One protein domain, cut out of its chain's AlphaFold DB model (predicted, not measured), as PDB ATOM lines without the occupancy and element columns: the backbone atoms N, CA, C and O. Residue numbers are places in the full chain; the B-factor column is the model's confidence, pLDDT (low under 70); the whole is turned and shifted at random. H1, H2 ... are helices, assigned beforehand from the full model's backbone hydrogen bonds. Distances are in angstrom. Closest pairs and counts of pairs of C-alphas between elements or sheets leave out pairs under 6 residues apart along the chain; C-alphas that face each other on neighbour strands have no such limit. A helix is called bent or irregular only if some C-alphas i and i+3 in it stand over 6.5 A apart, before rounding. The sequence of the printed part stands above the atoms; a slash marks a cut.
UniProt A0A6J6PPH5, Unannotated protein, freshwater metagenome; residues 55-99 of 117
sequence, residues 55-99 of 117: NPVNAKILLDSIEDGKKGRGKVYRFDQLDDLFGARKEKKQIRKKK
ATOM      1  N   ASN A  55      -5.838   7.003  27.716       94.31
ATOM      2  CA  ASN A  55      -5.108   5.782  28.034       94.31
ATOM      3  C   ASN A  55      -4.244   5.354  26.832       94.31
ATOM      4  O   ASN A  55      -4.797   4.957  25.802       94.31
ATOM      5  N   PRO A  56      -2.903   5.338  26.959       91.88
ATOM      6  CA  PRO A  56      -2.011   5.023  25.842       91.88
ATOM      7  C   PRO A  56      -2.200   3.601  25.292       91.88
ATOM      8  O   PRO A  56      -1.989   3.370  24.102       91.88
ATOM      9  N   VAL A  57      -2.630   2.644  26.124       95.25
ATOM     10  CA  VAL A  57      -2.919   1.269  25.687       95.25
ATOM     11  C   VAL A  57      -4.170   1.241  24.810       95.25
ATOM     12  O   VAL A  57      -4.142   0.656  23.727       95.25
ATOM     13  N   ASN A  58      -5.243   1.910  25.237       93.19
ATOM     14  CA  ASN A  58      -6.489   1.986  24.469       93.19
ATOM     15  C   ASN A  58      -6.283   2.742  23.154       93.19
ATOM     16  O   ASN A  58      -6.714   2.268  22.104       93.19
ATOM     17  N   ALA A  59      -5.566   3.869  23.204       93.62
ATOM     18  CA  ALA A  59      -5.213   4.653  22.027       93.62
ATOM     19  C   ALA A  59      -4.467   3.801  20.993       93.62
ATOM     20  O   ALA A  59      -4.842   3.782  19.822       93.62
ATOM     21  N   LYS A  60      -3.458   3.033  21.430       95.31
ATOM     22  CA  LYS A  60      -2.708   2.132  20.548       95.31
ATOM     23  C   LYS A  60      -3.616   1.086  19.900       95.31
ATOM     24  O   LYS A  60      -3.585   0.936  18.684       95.31
ATOM     25  N   ILE A  61      -4.438   0.392  20.692       94.94
ATOM     26  CA  ILE A  61      -5.357  -0.639  20.179       94.94
ATOM     27  C   ILE A  61      -6.306  -0.049  19.130       94.94
ATOM     28  O   ILE A  61      -6.519  -0.658  18.080       94.94
ATOM     29  N   LEU A  62      -6.863   1.134  19.394       94.44
ATOM     30  CA  LEU A  62      -7.777   1.798  18.471       94.44
ATOM     31  C   LEU A  62      -7.079   2.182  17.161       94.44
ATOM     32  O   LEU A  62      -7.605   1.900  16.085       94.44
ATOM     33  N   LEU A  63      -5.893   2.790  17.240       94.31
ATOM     34  CA  LEU A  63      -5.128   3.211  16.063       94.31
ATOM     35  C   LEU A  63      -4.698   2.020  15.200       94.31
ATOM     36  O   LEU A  63      -4.903   2.054  13.983       94.31
ATOM     37  N   ASP A  64      -4.193   0.954  15.826       95.19
ATOM     38  CA  ASP A  64      -3.856  -0.302  15.146       95.19
ATOM     39  C   ASP A  64      -5.107  -0.877  14.449       95.19
ATOM     40  O   ASP A  64      -5.062  -1.261  13.282       95.19
ATOM     41  N   SER A  65      -6.268  -0.856  15.118       94.19
ATOM     42  CA  SER A  65      -7.529  -1.360  14.549       94.19
ATOM     43  C   SER A  65      -8.014  -0.537  13.350       94.19
ATOM     44  O   SER A  65      -8.512  -1.098  12.371       94.19
ATOM     45  N   ILE A  66      -7.854   0.791  13.388       94.69
ATOM     46  CA  ILE A  66      -8.162   1.673  12.252       94.69
ATOM     47  C   ILE A  66      -7.249   1.344  11.063       94.69
ATOM     48  O   ILE A  66      -7.712   1.309   9.919       94.69
ATOM     49  N   GLU A  67      -5.963   1.082  11.302       95.75
ATOM     50  CA  GLU A  67      -5.015   0.694  10.254       95.75
ATOM     51  C   GLU A  67      -5.333  -0.688   9.663       95.75
ATOM     52  O   GLU A  67      -5.312  -0.870   8.442       95.75
ATOM     53  N   ASP A  68      -5.659  -1.665  10.508       95.00
ATOM     54  CA  ASP A  68      -6.153  -2.980  10.101       95.00
ATOM     55  C   ASP A  68      -7.395  -2.850   9.208       95.00
ATOM     56  O   ASP A  68      -7.441  -3.455   8.133       95.00
ATOM     57  N   GLY A  69      -8.354  -2.004   9.597       93.56
ATOM     58  CA  GLY A  69      -9.556  -1.705   8.818       93.56
ATOM     59  C   GLY A  69      -9.248  -1.084   7.453       93.56
ATOM     60  O   GLY A  69      -9.734  -1.574   6.435       93.56
ATOM     61  N   LYS A  70      -8.373  -0.069   7.404       94.00
ATOM     62  CA  LYS A  70      -7.939   0.573   6.146       94.00
ATOM     63  C   LYS A  70      -7.227  -0.392   5.199       94.00
ATOM     64  O   LYS A  70      -7.373  -0.277   3.988       94.00
ATOM     65  N   LYS A  71      -6.472  -1.351   5.740       96.12
ATOM     66  CA  LYS A  71      -5.791  -2.400   4.964       96.12
ATOM     67  C   LYS A  71      -6.697  -3.594   4.631       96.12
ATOM     68  O   LYS A  71      -6.209  -4.572   4.074       96.12
ATOM     69  N   GLY A  72      -7.980  -3.558   5.002       93.31
ATOM     70  CA  GLY A  72      -8.919  -4.656   4.757       93.31
ATOM     71  C   GLY A  72      -8.616  -5.931   5.551       93.31
ATOM     72  O   GLY A  72      -9.081  -7.004   5.185       93.31
ATOM     73  N   ARG A  73      -7.848  -5.840   6.646       93.69
ATOM     74  CA  ARG A  73      -7.501  -6.977   7.522       93.69
ATOM     75  C   ARG A  73      -8.603  -7.323   8.533       93.69
ATOM     76  O   ARG A  73      -8.432  -8.230   9.346       93.69
ATOM     77  N   GLY A  74      -9.733  -6.616   8.483       88.94
ATOM     78  CA  GLY A  74     -10.902  -6.887   9.313       88.94
ATOM     79  C   GLY A  74     -11.509  -8.264   9.028       88.94
ATOM     80  O   GLY A  74     -11.561  -8.718   7.887       88.94
ATOM     81  N   LYS A  75     -11.993  -8.932  10.077       89.25
ATOM     82  CA  LYS A  75     -12.742 -10.191   9.968       89.25
ATOM     83  C   LYS A  75     -14.208  -9.933  10.281       89.25
ATOM     84  O   LYS A  75     -14.526  -9.355  11.316       89.25
ATOM     85  N   VAL A  76     -15.096 -10.383   9.398       89.06
ATOM     86  CA  VAL A  76     -16.540 -10.321   9.628       89.06
ATOM     87  C   VAL A  76     -16.938 -11.492  10.515       89.06
ATOM     88  O   VAL A  76     -16.700 -12.650  10.172       89.06
ATOM     89  N   TYR A  77     -17.562 -11.182  11.645       86.69
ATOM     90  CA  TYR A  77     -18.145 -12.168  12.543       86.69
ATOM     91  C   TYR A  77     -19.658 -11.996  12.563       86.69
ATOM     92  O   TYR A  77     -20.165 -10.877  12.636       86.69
ATOM     93  N   ARG A  78     -20.388 -13.108  12.531       87.88
ATOM     94  CA  ARG A  78     -21.822 -13.115  12.827       87.88
ATOM     95  C   ARG A  78     -22.041 -13.157  14.338       87.88
ATOM     96  O   ARG A  78     -21.221 -13.714  15.067       87.88
ATOM     97  N   PHE A  79     -23.169 -12.627  14.810       81.44
ATOM     98  CA  PHE A  79     -23.499 -12.598  16.241       81.44
ATOM     99  C   PHE A  79     -23.420 -13.977  16.920       81.44
ATOM    100  O   PHE A  79     -22.938 -14.071  18.045       81.44
ATOM    101  N   ASP A  80     -23.809 -15.058  16.235       82.69
ATOM    102  CA  ASP A  80     -23.720 -16.432  16.748       82.69
ATOM    103  C   ASP A  80     -22.274 -16.907  16.969       82.69
ATOM    104  O   ASP A  80     -22.011 -17.722  17.855       82.69
ATOM    105  N   GLN A  81     -21.320 -16.353  16.222       80.19
ATOM    106  CA  GLN A  81     -19.895 -16.683  16.303       80.19
ATOM    107  C   GLN A  81     -19.166 -15.900  17.411       80.19
ATOM    108  O   GLN A  81     -18.100 -16.324  17.858       80.19
ATOM    109  N   LEU A  82     -19.738 -14.792  17.901       81.38
ATOM    110  CA  LEU A  82     -19.122 -13.946  18.936       81.38
ATOM    111  C   LEU A  82     -19.068 -14.633  20.309       81.38
ATOM    112  O   LEU A  82     -18.099 -14.457  21.049       81.38
ATOM    113  N   ASP A  83     -20.058 -15.473  20.625       78.06
ATOM    114  CA  ASP A  83     -20.126 -16.236  21.881       78.06
ATOM    115  C   ASP A  83     -18.895 -17.131  22.114       78.06
ATOM    116  O   ASP A  83     -18.524 -17.404  23.261       78.06
ATOM    117  N   ASP A  84     -18.283 -17.617  21.030       74.88
ATOM    118  CA  ASP A  84     -17.085 -18.460  21.086       74.88
ATOM    119  C   ASP A  84     -15.804 -17.626  21.218       74.88
ATOM    120  O   ASP A  84     -14.846 -18.080  21.845       74.88
ATOM    121  N   LEU A  85     -15.808 -16.400  20.687       75.00
ATOM    122  CA  LEU A  85     -14.679 -15.470  20.714       75.00
ATOM    123  C   LEU A  85     -14.489 -14.843  22.103       75.00
ATOM    124  O   LEU A  85     -13.378 -14.803  22.623       75.00
ATOM    125  N   PHE A  86     -15.590 -14.414  22.728       77.56
ATOM    126  CA  PHE A  86     -15.597 -13.806  24.065       77.56
ATOM    127  C   PHE A  86     -15.819 -14.826  25.194       77.56
ATOM    128  O   PHE A  86     -15.895 -14.463  26.362       77.56
ATOM    129  N   GLY A  87     -15.933 -16.119  24.869       67.50
ATOM    130  CA  GLY A  87     -16.009 -17.201  25.857       67.50
ATOM    131  C   GLY A  87     -17.349 -17.348  26.596       67.50
ATOM    132  O   GLY A  87     -17.477 -18.251  27.428       67.50
ATOM    133  N   ALA A  88     -18.372 -16.558  26.257       65.81
ATOM    134  CA  ALA A  88     -19.693 -16.577  26.899       65.81
ATOM    135  C   ALA A  88     -20.384 -17.959  26.849       65.81
ATOM    136  O   ALA A  88     -21.136 -18.346  27.755       65.81
ATOM    137  N   ARG A  89     -20.103 -18.775  25.821       57.84
ATOM    138  CA  ARG A  89     -20.654 -20.140  25.704       57.84
ATOM    139  C   ARG A  89     -20.047 -21.139  26.699       57.84
ATOM    140  O   ARG A  89     -20.728 -22.091  27.101       57.84
ATOM    141  N   LYS A  90     -18.787 -20.942  27.117       58.12
ATOM    142  CA  LYS A  90     -18.103 -21.823  28.085       58.12
ATOM    143  C   LYS A  90     -18.718 -21.686  29.479       58.12
ATOM    144  O   LYS A  90     -19.005 -22.704  30.111       58.12
ATOM    145  N   GLU A  91     -19.044 -20.464  29.896       57.16
ATOM    146  CA  GLU A  91     -19.707 -20.193  31.178       57.16
ATOM    147  C   GLU A  91     -21.110 -20.809  31.250       57.16
ATOM    148  O   GLU A  91     -21.423 -21.537  32.196       57.16
ATOM    149  N   LYS A  92     -21.938 -20.635  30.206       58.53
ATOM    150  CA  LYS A  92     -23.290 -21.232  30.146       58.53
ATOM    151  C   LYS A  92     -23.258 -22.766  30.258       58.53
ATOM    152  O   LYS A  92     -24.086 -23.351  30.966       58.53
ATOM    153  N   LYS A  93     -22.293 -23.442  29.612       59.09
ATOM    154  CA  LYS A  93     -22.100 -24.904  29.738       59.09
ATOM    155  C   LYS A  93     -21.646 -25.312  31.144       59.09
ATOM    156  O   LYS A  93     -22.116 -26.328  31.657       59.09
ATOM    157  N   GLN A  94     -20.770 -24.539  31.783       59.50
ATOM    158  CA  GLN A  94     -20.256 -24.838  33.123       59.50
ATOM    159  C   GLN A  94     -21.324 -24.640  34.213       59.50
ATOM    160  O   GLN A  94     -21.443 -25.474  35.111       59.50
ATOM    161  N   ILE A  95     -22.179 -23.619  34.083       59.81
ATOM    162  CA  ILE A  95     -23.345 -23.391  34.956       59.81
ATOM    163  C   ILE A  95     -24.365 -24.532  34.815       59.81
ATOM    164  O   ILE A  95     -24.834 -25.069  35.821       59.81
ATOM    165  N   ARG A  96     -24.677 -24.960  33.580       60.84
ATOM    166  CA  ARG A  96     -25.565 -26.111  33.330       60.84
ATOM    167  C   ARG A  96     -25.019 -27.410  33.931       60.84
ATOM    168  O   ARG A  96     -25.770 -28.121  34.591       60.84
ATOM    169  N   LYS A  97     -23.718 -27.695  33.779       60.91
ATOM    170  CA  LYS A  97     -23.072 -28.869  34.399       60.91
ATOM    171  C   LYS A  97     -23.091 -28.817  35.932       60.91
ATOM    172  O   LYS A  97     -23.365 -29.838  36.554       60.91
ATOM    173  N   LYS A  98     -22.869 -27.647  36.550       58.69
ATOM    174  CA  LYS A  98     -22.972 -27.473  38.014       58.69
ATOM    175  C   LYS A  98     -24.398 -27.688  38.536       58.69
ATOM    176  O   LYS A  98     -24.558 -28.291  39.590       58.69
ATOM    177  N   LYS A  99     -25.431 -27.248  37.801       59.47
ATOM    178  CA  LYS A  99     -26.844 -27.492  38.160       59.47
ATOM    179  C   LYS A  99     -27.278 -28.955  37.985       59.47
ATOM    180  O   LYS A  99     -28.168 -29.396  38.699       59.47
TER     181      LYS A  99
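Overview. This is residues 55 to 99 of the 117 residues of the protein "Unannotated protein" of freshwater metagenome (UniProt A0A6J6PPH5). An open, drawn-out chain of three helices has no packed core: the longest, H1, stands apart at one end, residues 71 to 78 lead away from it to the short H2, and H3 sticks out beyond H2 to make the other end. The printed part has 45 residues, with H1, H2 and H3 in that order and no named strand, and is all helix. It is extended, with a radius of gyration of the C-alphas of 15.9 A, and flat, spanning 45 by 26 by 10 A.

Along the chain. H1, residues 56 to 70, begins at C-alpha 56 (-2.011, 5.023, 25.842) and is 21.0 A long. H3, residues 88 to 99, is 17.2 A long and ends at C-alpha 99 (-26.844, -27.492, 38.160). H2, residues 79 to 85, is 10.3 A long; it is neither bent nor irregular, but only just: C-alphas 80 and 83 are 6.3 A apart.

Arrangement. H1 is apart from both H2 and H3. H2 and H3 are close but not clearly touching; their closest C-alphas, of Asp 83 and Arg 89, are 5.5 A apart. Their lines are about perpendicular, at 76 degrees. Every O i to N i+4 pair is within hydrogen-bond range in H1 and H3; in H2 0 of 3 are, beside 3 of 4 O i to N i+3 pairs.

Size, cuts and confidence. The C-alphas farthest apart, of Lys 71 and Lys 99, are 46.6 A apart. The printed part has no cut. The link from H1 to H2 is short, that from H2 to H3 tight. Residues 87 to 99 have pLDDT under 70.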